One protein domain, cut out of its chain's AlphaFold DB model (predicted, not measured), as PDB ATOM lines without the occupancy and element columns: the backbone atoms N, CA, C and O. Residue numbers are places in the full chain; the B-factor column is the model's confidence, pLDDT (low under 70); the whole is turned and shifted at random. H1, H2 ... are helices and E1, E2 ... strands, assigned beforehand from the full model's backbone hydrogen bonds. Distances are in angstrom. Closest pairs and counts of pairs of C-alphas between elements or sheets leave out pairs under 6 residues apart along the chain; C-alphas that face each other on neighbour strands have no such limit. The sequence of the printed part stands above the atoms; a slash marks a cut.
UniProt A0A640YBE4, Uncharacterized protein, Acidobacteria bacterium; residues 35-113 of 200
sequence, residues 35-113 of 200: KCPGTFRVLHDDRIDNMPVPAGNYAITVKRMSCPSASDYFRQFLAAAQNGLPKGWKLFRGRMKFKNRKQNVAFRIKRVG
ATOM      1  N   LYS A  35     -36.942  34.313 -99.416       87.31
ATOM      2  CA  LYS A  35     -37.365  35.579-100.035       87.31
ATOM      3  C   LYS A  35     -38.086  35.274-101.348       87.31
ATOM      4  O   LYS A  35     -37.608  34.462-102.129       87.31
ATOM      5  N   CYS A  36     -39.204  35.943-101.600       84.56
ATOM      6  CA  CYS A  36     -39.931  35.771-102.851       84.56
ATOM      7  C   CYS A  36     -39.211  36.438-104.033       84.56
ATOM      8  O   CYS A  36     -38.655  37.531-103.852       84.56
ATOM      9  N   PRO A  37     -39.226  35.820-105.231       78.00
ATOM     10  CA  PRO A  37     -38.854  36.505-106.460       78.00
ATOM     11  C   PRO A  37     -39.902  37.588-106.751       78.00
ATOM     12  O   PRO A  37     -41.103  37.338-106.662       78.00
ATOM     13  N   GLY A  38     -39.454  38.809-107.048       79.56
ATOM     14  CA  GLY A  38     -40.337  39.957-107.278       79.56
ATOM     15  C   GLY A  38     -40.762  40.728-106.017       79.56
ATOM     16  O   GLY A  38     -40.187  40.592-104.931       79.56
ATOM     17  N   THR A  39     -41.736  41.624-106.194       84.81
ATOM     18  CA  THR A  39     -42.173  42.597-105.179       84.81
ATOM     19  C   THR A  39     -43.674  42.856-105.271       84.81
ATOM     20  O   THR A  39     -44.188  43.058-106.365       84.81
ATOM     21  N   PHE A  40     -44.358  42.937-104.133       85.50
ATOM     22  CA  PHE A  40     -45.772  43.294-104.042       85.50
ATOM     23  C   PHE A  40     -45.943  44.819-104.013       85.50
ATOM     24  O   PHE A  40     -45.304  45.461-103.181       85.50
ATOM     25  N   ARG A  41     -46.797  45.416-104.856       86.88
ATOM     26  CA  ARG A  41     -47.050  46.870-104.841       86.88
ATOM     27  C   ARG A  41     -48.317  47.211-104.056       86.88
ATOM     28  O   ARG A  41     -49.413  46.868-104.473       86.88
ATOM     29  N   VAL A  42     -48.147  47.918-102.941       83.12
ATOM     30  CA  VAL A  42     -49.230  48.593-102.211       83.12
ATOM     31  C   VAL A  42     -49.535  49.901-102.941       83.12
ATOM     32  O   VAL A  42     -48.604  50.637-103.279       83.12
ATOM     33  N   LEU A  43     -50.808  50.171-103.233       78.38
ATOM     34  CA  LEU A  43     -51.218  51.317-104.056       78.38
ATOM     35  C   LEU A  43     -51.513  52.579-103.231       78.38
ATOM     36  O   LEU A  43     -51.256  53.680-103.715       78.38
ATOM     37  N   HIS A  44     -51.981  52.426-101.990       74.06
ATOM     38  CA  HIS A  44     -52.426  53.521-101.122       74.06
ATOM     39  C   HIS A  44     -51.738  53.473 -99.748       74.06
ATOM     40  O   HIS A  44     -51.057  52.503 -99.415       74.06
ATOM     41  N   ASP A  45     -51.842  54.549 -98.963       72.69
ATOM     42  CA  ASP A  45     -51.280  54.600 -97.607       72.69
ATOM     43  C   ASP A  45     -52.204  53.871 -96.613       72.69
ATOM     44  O   ASP A  45     -52.941  54.475 -95.833       72.69
ATOM     45  N   ASP A  46     -52.151  52.541 -96.667       78.38
ATOM     46  CA  ASP A  46     -53.044  51.635 -95.952       78.38
ATOM     47  C   ASP A  46     -52.634  51.396 -94.487       78.38
ATOM     48  O   ASP A  46     -51.566  51.793 -93.998       78.38
ATOM     49  N   ARG A  47     -53.496  50.692 -93.746       82.06
ATOM     50  CA  ARG A  47     -53.237  50.236 -92.374       82.06
ATOM     51  C   ARG A  47     -53.707  48.794 -92.218       82.06
ATOM     52  O   ARG A  47     -54.688  48.402 -92.824       82.06
ATOM     53  N   ILE A  48     -53.019  48.014 -91.387       85.75
ATOM     54  CA  ILE A  48     -53.415  46.648 -91.020       85.75
ATOM     55  C   ILE A  48     -53.345  46.551 -89.502       85.75
ATOM     56  O   ILE A  48     -52.249  46.670 -88.953       85.75
ATOM     57  N   ASP A  49     -54.472  46.357 -88.810       81.69
ATOM     58  CA  ASP A  49     -54.504  46.252 -87.337       81.69
ATOM     59  C   ASP A  49     -53.732  47.421 -86.671       81.69
ATOM     60  O   ASP A  49     -52.739  47.278 -85.946       81.69
ATOM     61  N   ASN A  50     -54.118  48.642 -87.064       75.62
ATOM     62  CA  ASN A  50     -53.483  49.913 -86.700       75.62
ATOM     63  C   ASN A  50     -51.984  50.076 -87.059       75.62
ATOM     64  O   ASN A  50     -51.402  51.131 -86.777       75.62
ATOM     65  N   MET A  51     -51.317  49.095 -87.675       83.00
ATOM     66  CA  MET A  51     -49.965  49.237 -88.229       83.00
ATOM     67  C   MET A  51     -50.032  49.961 -89.583       83.00
ATOM     68  O   MET A  51     -50.709  49.459 -90.475       83.00
ATOM     69  N   PRO A  52     -49.337  51.096 -89.775       79.94
ATOM     70  CA  PRO A  52     -49.297  51.761 -91.074       79.94
ATOM     71  C   PRO A  52     -48.500  50.937 -92.095       79.94
ATOM     72  O   PRO A  52     -47.422  50.418 -91.786       79.94
ATOM     73  N   VAL A  53     -49.016  50.857 -93.321       82.25
ATOM     74  CA  VAL A  53     -48.387  50.220 -94.481       82.25
ATOM     75  C   VAL A  53     -48.464  51.194 -95.665       82.25
ATOM     76  O   VAL A  53     -49.389  51.108 -96.463       82.25
ATOM     77  N   PRO A  54     -47.514  52.144 -95.771       80.44
ATOM     78  CA  PRO A  54     -47.533  53.152 -96.828       80.44
ATOM     79  C   PRO A  54     -47.482  52.560 -98.241       80.44
ATOM     80  O   PRO A  54     -46.825  51.536 -98.458       80.44
ATOM     81  N   ALA A  55     -48.051  53.272 -99.214       76.00
ATOM     82  CA  ALA A  55     -47.998  52.929-100.633       76.00
ATOM     83  C   ALA A  55     -46.551  52.654-101.071       76.00
ATOM     84  O   ALA A  55     -45.615  53.295-100.584       76.00
ATOM     85  N   GLY A  56     -46.332  51.724-102.003       78.44
ATOM     86  CA  GLY A  56     -45.019  51.367-102.556       78.44
ATOM     87  C   GLY A  56     -44.775  49.863-102.678       78.44
ATOM     88  O   GLY A  56     -45.627  49.047-102.342       78.44
ATOM     89  N   ASN A  57     -43.591  49.474-103.162       81.69
ATOM     90  CA  ASN A  57     -43.273  48.057-103.370       81.69
ATOM     91  C   ASN A  57     -42.739  47.402-102.085       81.69
ATOM     92  O   ASN A  57     -42.055  48.039-101.286       81.69
ATOM     93  N   TYR A  58     -43.002  46.113-101.888       85.69
ATOM     94  CA  TYR A  58     -42.605  45.318-100.727       85.69
ATOM     95  C   TYR A  58     -42.025  43.972-101.166       85.69
ATOM     96  O   TYR A  58     -42.648  43.217-101.906       85.69
ATOM     97  N   ALA A  59     -40.837  43.633-100.668       89.50
ATOM     98  CA  ALA A  59     -40.337  42.269-100.719       89.50
ATOM     99  C   ALA A  59     -41.007  41.444 -99.616       89.50
ATOM    100  O   ALA A  59     -41.058  41.861 -98.455       89.50
ATOM    101  N   ILE A  60     -41.462  40.251 -99.982       91.50
ATOM    102  CA  ILE A  60     -42.039  39.275 -99.062       91.50
ATOM    103  C   ILE A  60     -40.960  38.239 -98.715       91.50
ATOM    104  O   ILE A  60     -40.147  37.847 -99.553       91.50
ATOM    105  N   THR A  61     -40.900  37.816 -97.453       93.00
ATOM    106  CA  THR A  61     -40.127  36.636 -97.032       93.00
ATOM    107  C   THR A  61     -41.064  35.673 -96.324       93.00
ATOM    108  O   THR A  61     -41.671  36.049 -95.321       93.00
ATOM    109  N   VAL A  62     -41.163  34.450 -96.826       93.44
ATOM    110  CA  VAL A  62     -42.062  33.396 -96.347       93.44
ATOM    111  C   VAL A  62     -41.333  32.386 -95.463       93.44
ATOM    112  O   VAL A  62     -40.107  32.291 -95.461       93.44
ATOM    113  N   LYS A  63     -42.096  31.632 -94.673       93.12
ATOM    114  CA  LYS A  63     -41.664  30.439 -93.944       93.12
ATOM    115  C   LYS A  63     -42.802  29.421 -93.985       93.12
ATOM    116  O   LYS A  63     -43.888  29.713 -93.483       93.12
ATOM    117  N   ARG A  64     -42.509  28.227 -94.513       90.00
ATOM    118  CA  ARG A  64     -43.447  27.093 -94.648       90.00
ATOM    119  C   ARG A  64     -44.713  27.409 -95.470       90.00
ATOM    120  O   ARG A  64     -45.749  26.807 -95.243       90.00
ATOM    121  N   MET A  65     -44.640  28.355 -96.409       91.69
ATOM    122  CA  MET A  65     -45.729  28.676 -97.343       91.69
ATOM    123  C   MET A  65     -45.174  29.217 -98.662       91.69
ATOM    124  O   MET A  65     -44.034  29.682 -98.695       91.69
ATOM    125  N   SER A  66     -45.983  29.185 -99.723       90.06
ATOM    126  CA  SER A  66     -45.606  29.701-101.041       90.06
ATOM    127  C   SER A  66     -45.653  31.236-101.109       90.06
ATOM    128  O   SER A  66     -46.312  31.913-100.311       90.06
ATOM    129  N   CYS A  67     -44.949  31.795-102.093       89.25
ATOM    130  CA  CYS A  67     -44.927  33.232-102.361       89.25
ATOM    131  C   CYS A  67     -46.235  33.805-102.938       89.25
ATOM    132  O   CYS A  67     -46.618  34.889-102.486       89.25
ATOM    133  N   PRO A  68     -46.955  33.112-103.846       90.06
ATOM    134  CA  PRO A  68     -48.305  33.510-104.243       90.06
ATOM    135  C   PRO A  68     -49.243  33.613-103.036       90.06
ATOM    136  O   PRO A  68     -49.729  34.701-102.742       90.06
ATOM    137  N   SER A  69     -49.353  32.555-102.219       91.44
ATOM    138  CA  SER A  69     -50.246  32.556-101.052       91.44
ATOM    139  C   SER A  69     -49.917  33.668-100.050       91.44
ATOM    140  O   SER A  69     -50.818  34.289 -99.495       91.44
ATOM    141  N   ALA A  70     -48.636  33.965 -99.810       92.62
ATOM    142  CA  ALA A  70     -48.248  35.081 -98.945       92.62
ATOM    143  C   ALA A  70     -48.597  36.461 -99.536       92.62
ATOM    144  O   ALA A  70     -48.874  37.394 -98.781       92.62
ATOM    145  N   SER A  71     -48.604  36.589-100.864       90.69
ATOM    146  CA  SER A  71     -49.026  37.804-101.570       90.69
ATOM    147  C   SER A  71     -50.545  37.985-101.499       90.69
ATOM    148  O   SER A  71     -51.015  39.089-101.234       90.69
ATOM    149  N   ASP A  72     -51.306  36.896-101.630       91.38
ATOM    150  CA  ASP A  72     -52.762  36.894-101.468       91.38
ATOM    151  C   ASP A  72     -53.189  37.253-100.047       91.38
ATOM    152  O   ASP A  72     -54.021  38.141 -99.866       91.38
ATOM    153  N   TYR A  73     -52.569  36.647 -99.030       92.62
ATOM    154  CA  TYR A  73     -52.814  37.041 -97.643       92.62
ATOM    155  C   TYR A  73     -52.442  38.504 -97.391       92.62
ATOM    156  O   TYR A  73     -53.190  39.207 -96.720       92.62
ATOM    157  N   PHE A  74     -51.329  39.005 -97.940       91.69
ATOM    158  CA  PHE A  74     -50.971  40.414 -97.768       91.69
ATOM    159  C   PHE A  74     -52.013  41.353 -98.400       91.69
ATOM    160  O   PHE A  74     -52.445  42.299 -97.742       91.69
ATOM    161  N   ARG A  75     -52.490  41.042 -99.613       90.38
ATOM    162  CA  ARG A  75     -53.603  41.739-100.281       90.38
ATOM    163  C   ARG A  75     -54.885  41.731 -99.440       90.38
ATOM    164  O   ARG A  75     -55.477  42.786 -99.238       90.38
ATOM    165  N   GLN A  76     -55.278  40.575 -98.903       88.94
ATOM    166  CA  GLN A  76     -56.447  40.454 -98.023       88.94
ATOM    167  C   GLN A  76     -56.295  41.280 -96.740       88.94
ATOM    168  O   GLN A  76     -57.250  41.912 -96.302       88.94
ATOM    169  N   PHE A  77     -55.106  41.303 -96.131       90.56
ATOM    170  CA  PHE A  77     -54.883  42.030 -94.879       90.56
ATOM    171  C   PHE A  77     -54.907  43.552 -95.074       90.56
ATOM    172  O   PHE A  77     -55.363  44.254 -94.177       90.56
ATOM    173  N   LEU A  78     -54.446  44.050 -96.230       87.81
ATOM    174  CA  LEU A  78     -54.592  45.456 -96.626       87.81
ATOM    175  C   LEU A  78     -56.076  45.823 -96.772       87.81
ATOM    176  O   LEU A  78     -56.535  46.758 -96.126       87.81
ATOM    177  N   ALA A  79     -56.837  45.025 -97.528       84.25
ATOM    178  CA  ALA A  79     -58.273  45.235 -97.726       84.25
ATOM    179  C   ALA A  79     -59.094  45.134 -96.423       84.25
ATOM    180  O   ALA A  79     -60.103  45.818 -96.274       84.25
ATOM    181  N   ALA A  80     -58.665  44.309 -95.462       77.19
ATOM    182  CA  ALA A  80     -59.352  44.151 -94.181       77.19
ATOM    183  C   ALA A  80     -59.253  45.387 -93.268       77.19
ATOM    184  O   ALA A  80     -60.116  45.542 -92.406       77.19
ATOM    185  N   ALA A  81     -58.231  46.238 -93.452       61.12
ATOM    186  CA  ALA A  81     -57.944  47.527 -92.799       61.12
ATOM    187  C   ALA A  81     -58.085  47.609 -91.258       61.12
ATOM    188  O   ALA A  81     -57.100  47.806 -90.534       61.12
ATOM    189  N   GLN A  82     -59.315  47.478 -90.756       61.28
ATOM    190  CA  GLN A  82     -59.713  47.576 -89.348       61.28
ATOM    191  C   GLN A  82     -60.384  46.299 -88.801       61.28
ATOM    192  O   GLN A  82     -60.343  46.076 -87.596       61.28
ATOM    193  N   ASN A  83     -60.901  45.410 -89.658       66.62
ATOM    194  CA  ASN A  83     -61.655  44.197 -89.287       66.62
ATOM    195  C   ASN A  83     -60.774  43.045 -88.746       66.62
ATOM    196  O   ASN A  83     -61.174  41.881 -88.734       66.62
ATOM    197  N   GLY A  84     -59.558  43.361 -88.296       70.81
ATOM    198  CA  GLY A  84     -58.578  42.403 -87.795       70.81
ATOM    199  C   GLY A  84     -57.940  41.527 -88.879       70.81
ATOM    200  O   GLY A  84     -58.122  41.712 -90.080       70.81
ATOM    201  N   LEU A  85     -57.134  40.563 -88.432       84.62
ATOM    202  CA  LEU A  85     -56.575  39.525 -89.297       84.62
ATOM    203  C   LEU A  85     -57.490  38.288 -89.324       84.62
ATOM    204  O   LEU A  85     -58.070  37.953 -88.288       84.62
ATOM    205  N   PRO A  86     -57.544  37.533 -90.439       84.38
ATOM    206  CA  PRO A  86     -58.281  36.275 -90.515       84.38
ATOM    207  C   PRO A  86     -57.900  35.277 -89.411       84.38
ATOM    208  O   PRO A  86     -56.751  35.205 -88.959       84.38
ATOM    209  N   LYS A  87     -58.878  34.467 -88.988       84.56
ATOM    210  CA  LYS A  87     -58.805  33.599 -87.801       84.56
ATOM    211  C   LYS A  87     -57.514  32.763 -87.752       84.56
ATOM    212  O   LYS A  87     -57.243  31.934 -88.615       84.56
ATOM    213  N   GLY A  88     -56.732  32.949 -86.686       87.50
ATOM    214  CA  GLY A  88     -55.482  32.219 -86.430       87.50
ATOM    215  C   GLY A  88     -54.196  32.940 -86.854       87.50
ATOM    216  O   GLY A  88     -53.112  32.514 -86.437       87.50
ATOM    217  N   TRP A  89     -54.296  34.041 -87.604       92.19
ATOM    218  CA  TRP A  89     -53.176  34.934 -87.900       92.19
ATOM    219  C   TRP A  89     -52.910  35.924 -86.755       92.19
ATOM    220  O   TRP A  89     -53.828  36.422 -86.112       92.19
ATOM    221  N   LYS A  90     -51.631  36.228 -86.506       91.94
ATOM    222  CA  LYS A  90     -51.191  37.248 -85.544       91.94
ATOM    223  C   LYS A  90     -50.134  38.166 -86.156       91.94
ATOM    224  O   LYS A  90     -49.150  37.679 -86.726       91.94
ATOM    225  N   LEU A  91     -50.321  39.475 -85.984       91.00
ATOM    226  CA  LEU A  91     -49.372  40.512 -86.379       91.00
ATOM    227  C   LEU A  91     -48.300  40.727 -85.302       91.00
ATOM    228  O   LEU A  91     -48.583  40.898 -84.120       91.00
ATOM    229  N   PHE A  92     -47.045  40.785 -85.732       89.06
ATOM    230  CA  PHE A  92     -45.899  41.210 -84.937       89.06
ATOM    231  C   PHE A  92     -45.402  42.548 -85.494       89.06
ATOM    232  O   PHE A  92     -44.446  42.583 -86.272       89.06
ATOM    233  N   ARG A  93     -46.079  43.642 -85.106       84.12
ATOM    234  CA  ARG A  93     -45.946  45.001 -85.680       84.12
ATOM    235  C   ARG A  93     -44.486  45.443 -85.848       84.12
ATOM    236  O   ARG A  93     -44.058  45.734 -86.960       84.12
ATOM    237  N   GLY A  94     -43.675  45.354 -84.790       76.25
ATOM    238  CA  GLY A  94     -42.249  45.735 -84.812       76.25
ATOM    239  C   GLY A  94     -41.336  44.901 -85.730       76.25
ATOM    240  O   GLY A  94     -40.171  45.241 -85.898       76.25
ATOM    241  N   ARG A  95     -41.836  43.808 -86.325       81.12
ATOM    242  CA  ARG A  95     -41.124  42.981 -87.318       81.12
ATOM    243  C   ARG A  95     -41.848  42.901 -88.672       81.12
ATOM    244  O   ARG A  95     -41.403  42.129 -89.518       81.12
ATOM    245  N   MET A  96     -42.956  43.638 -88.847       87.12
ATOM    246  CA  MET A  96     -43.881  43.563 -89.994       87.12
ATOM    247  C   MET A  96     -44.131  42.113 -90.451       87.12
ATOM    248  O   MET A  96     -44.017  41.766 -91.629       87.12
ATOM    249  N   LYS A  97     -44.378  41.238 -89.469       91.94
ATOM    250  CA  LYS A  97     -44.463  39.786 -89.643       91.94
ATOM    251  C   LYS A  97     -45.839  39.281 -89.243       91.94
ATOM    252  O   LYS A  97     -46.303  39.563 -88.143       91.94
ATOM    253  N   PHE A  98     -46.406  38.443 -90.092       93.81
ATOM    254  CA  PHE A  98     -47.654  37.730 -89.894       93.81
ATOM    255  C   PHE A  98     -47.321  36.256 -89.636       93.81
ATOM    256  O   PHE A  98     -46.504  35.666 -90.346       93.81
ATOM    257  N   LYS A  99     -47.901  35.650 -88.597       94.69
ATOM    258  CA  LYS A  99     -47.762  34.209 -88.316       94.69
ATOM    259  C   LYS A  99     -49.141  33.602 -88.118       94.69
ATOM    260  O   LYS A  99     -49.869  34.075 -87.248       94.69
ATOM    261  N   ASN A 100     -49.448  32.523 -88.829       94.31
ATOM    262  CA  ASN A 100     -50.555  31.650 -88.467       94.31
ATOM    263  C   ASN A 100     -50.026  30.576 -87.505       94.31
ATOM    264  O   ASN A 100     -49.094  29.840 -87.836       94.31
ATOM    265  N   ARG A 101     -50.560  30.506 -86.278       88.62
ATOM    266  CA  ARG A 101     -50.099  29.495 -85.306       88.62
ATOM    267  C   ARG A 101     -50.611  28.093 -85.628       88.62
ATOM    268  O   ARG A 101     -49.856  27.157 -85.407       88.62
ATOM    269  N   LYS A 102     -51.839  27.966 -86.145       89.00
ATOM    270  CA  LYS A 102     -52.482  26.673 -86.433       89.00
ATOM    271  C   LYS A 102     -51.812  25.966 -87.610       89.00
ATOM    272  O   LYS A 102     -51.435  24.813 -87.497       89.00
ATOM    273  N   GLN A 103     -51.585  26.697 -88.698       87.88
ATOM    274  CA  GLN A 103     -50.924  26.181 -89.904       87.88
ATOM    275  C   GLN A 103     -49.384  26.199 -89.807       87.88
ATOM    276  O   GLN A 103     -48.698  25.740 -90.711       87.88
ATOM    277  N   ASN A 104     -48.813  26.764 -88.734       90.75
ATOM    278  CA  ASN A 104     -47.364  26.932 -88.529       90.75
ATOM    279  C   ASN A 104     -46.623  27.689 -89.662       90.75
ATOM    280  O   ASN A 104     -45.397  27.597 -89.793       90.75
ATOM    281  N   VAL A 105     -47.358  28.482 -90.446       93.00
ATOM    282  CA  VAL A 105     -46.830  29.317 -91.534       93.00
ATOM    283  C   VAL A 105     -46.582  30.753 -91.080       93.00
ATOM    284  O   VAL A 105     -47.158  31.241 -90.101       93.00
ATOM    285  N   ALA A 106     -45.706  31.460 -91.787       93.38
ATOM    286  CA  ALA A 106     -45.505  32.886 -91.580       93.38
ATOM    287  C   ALA A 106     -44.992  33.576 -92.841       93.38
ATOM    288  O   ALA A 106     -44.237  32.990 -93.610       93.38
ATOM    289  N   PHE A 107     -45.270  34.869 -92.958       94.44
ATOM    290  CA  PHE A 107     -44.545  35.746 -93.868       94.44
ATOM    291  C   PHE A 107     -44.217  37.076 -93.190       94.44
ATOM    292  O   PHE A 107     -44.826  37.464 -92.194       94.44
ATOM    293  N   ARG A 108     -43.208  37.774 -93.701       93.44
ATOM    294  CA  ARG A 108     -42.908  39.166 -93.357       93.44
ATOM    295  C   ARG A 108     -42.860  40.006 -94.621       93.44
ATOM    296  O   ARG A 108     -42.481  39.503 -95.678       93.44
ATOM    297  N   ILE A 109     -43.173  41.283 -94.474       90.38
ATOM    298  CA  ILE A 109     -43.089  42.277 -95.542       90.38
ATOM    299  C   ILE A 109     -41.962  43.268 -95.236       90.38
ATOM    300  O   ILE A 109     -41.679  43.572 -94.077       90.38
ATOM    301  N   LYS A 110     -41.284  43.756 -96.275       87.56
ATOM    302  CA  LYS A 110     -40.209  44.751 -96.171       87.56
ATOM    303  C   LYS A 110     -40.260  45.675 -97.386       87.56
ATOM    304  O   LYS A 110     -40.049  45.198 -98.497       87.56
ATOM    305  N   ARG A 111     -40.523  46.976 -97.208       81.69
ATOM    306  CA  ARG A 111     -40.665  47.919 -98.336       81.69
ATOM    307  C   ARG A 111     -39.352  48.002 -99.139       81.69
ATOM    308  O   ARG A 111     -38.278  48.153 -98.556       81.69
ATOM    309  N   VAL A 112     -39.424  47.906-100.461       72.06
ATOM    310  CA  VAL A 112     -38.314  47.951-101.431       72.06
ATOM    311  C   VAL A 112     -38.614  49.018-102.485       72.06
ATOM    312  O   VAL A 112     -39.765  49.196-102.851       72.06
ATOM    313  N   GLY A 113     -37.610  49.770-102.946       54.50
ATOM    314  CA  GLY A 113     -37.848  50.987-103.745       54.50
ATOM    315  C   GLY A 113     -38.502  52.087-102.894       54.50
ATOM    316  O   GLY A 113     -39.704  52.079-102.649       54.50
TER     317      GLY A 113
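This is residues 35 to 113 of the 200 residues of an uncharacterized protein of Acidobacteria bacterium (UniProt A0A640YBE4). A five-stranded antiparallel sheet, curled like part of a barrel, has one helix, H1, running across one face, and a small two-stranded hairpin, E2 and E3, sits beside the later part of that helix, with E2 next to it. The printed part has 79 residues, with named elements in the order E1 E2 E3 E4 H1 E5 E6 E7. The larger sheet has the order E1, E4, E7, E6, E5, and the class is mixed, helices and strands. The whole is compact, with a radius of gyration of the C-alphas of 11.4 A and a rounded outline of 31 by 29 by 21 A.

E1, residues 40 to 42, begins at C-alpha 40 at (-45.772, 43.294, -104.042). E2 follows at residues 46 to 48 and E3 at residues 51 to 53. E4, residues 56 to 63, is the longest strand by residues, 22.9 A from first to last C-alpha. H1 holds residues 67 to 80, is 19.9 A long and begins at C-alpha 67 at (-44.927, 33.232, -102.361). E5, residues 89 to 92, is 10.1 A long, and E6, residues 97 to 100, is 10.2 A long. E7, residues 106 to 112, is 19.4 A long and ends at C-alpha 112 at (-38.314, 47.951, -101.431).

The larger sheet is strongly twisted, with edge strands E1 and E5. E1 and E4 are antiparallel at 134 degrees, with N 40 and O 58 within hydrogen-bond range at 2.8 A. E4 and E7 are antiparallel at 152 degrees, with N 61 and O 108 at 2.9 A. E5, E6 and E7 form a meander, each strand the antiparallel neighbour of the one before; N 98 and O 107 are 2.8 A apart, and N 90 and O 99 are 2.9 A apart. H1 is on this sheet at a height of 5.6 A, making two layers, a helix on one face of a sheet. It lies only just over E7, on which 3 of its 14 C-alphas fall, and runs across the strands at 87 degrees to E7 on the local plane. The closest C-alphas of H1 and E7 are those of Ala 70 and Phe 107, 6.3 A apart. Every O i to N i+4 pair in H1 is within hydrogen-bond range. E2 and E3 are a hairpin, with N 48 and O 51 at 2.9 A. The closest C-alphas of E2 and H1 are those of Ile 48 and Leu 78, 5.9 A apart. E3 and H1 are apart, but only just, at 8.1 A.

The two C-alphas farthest apart are those of Lys 102 and Gly 113, at 33.2 A. The printed part has no cut and no long link. Mean pLDDT of the printed part is 85.0; residues 81 to 83 and residue 113 are under 70.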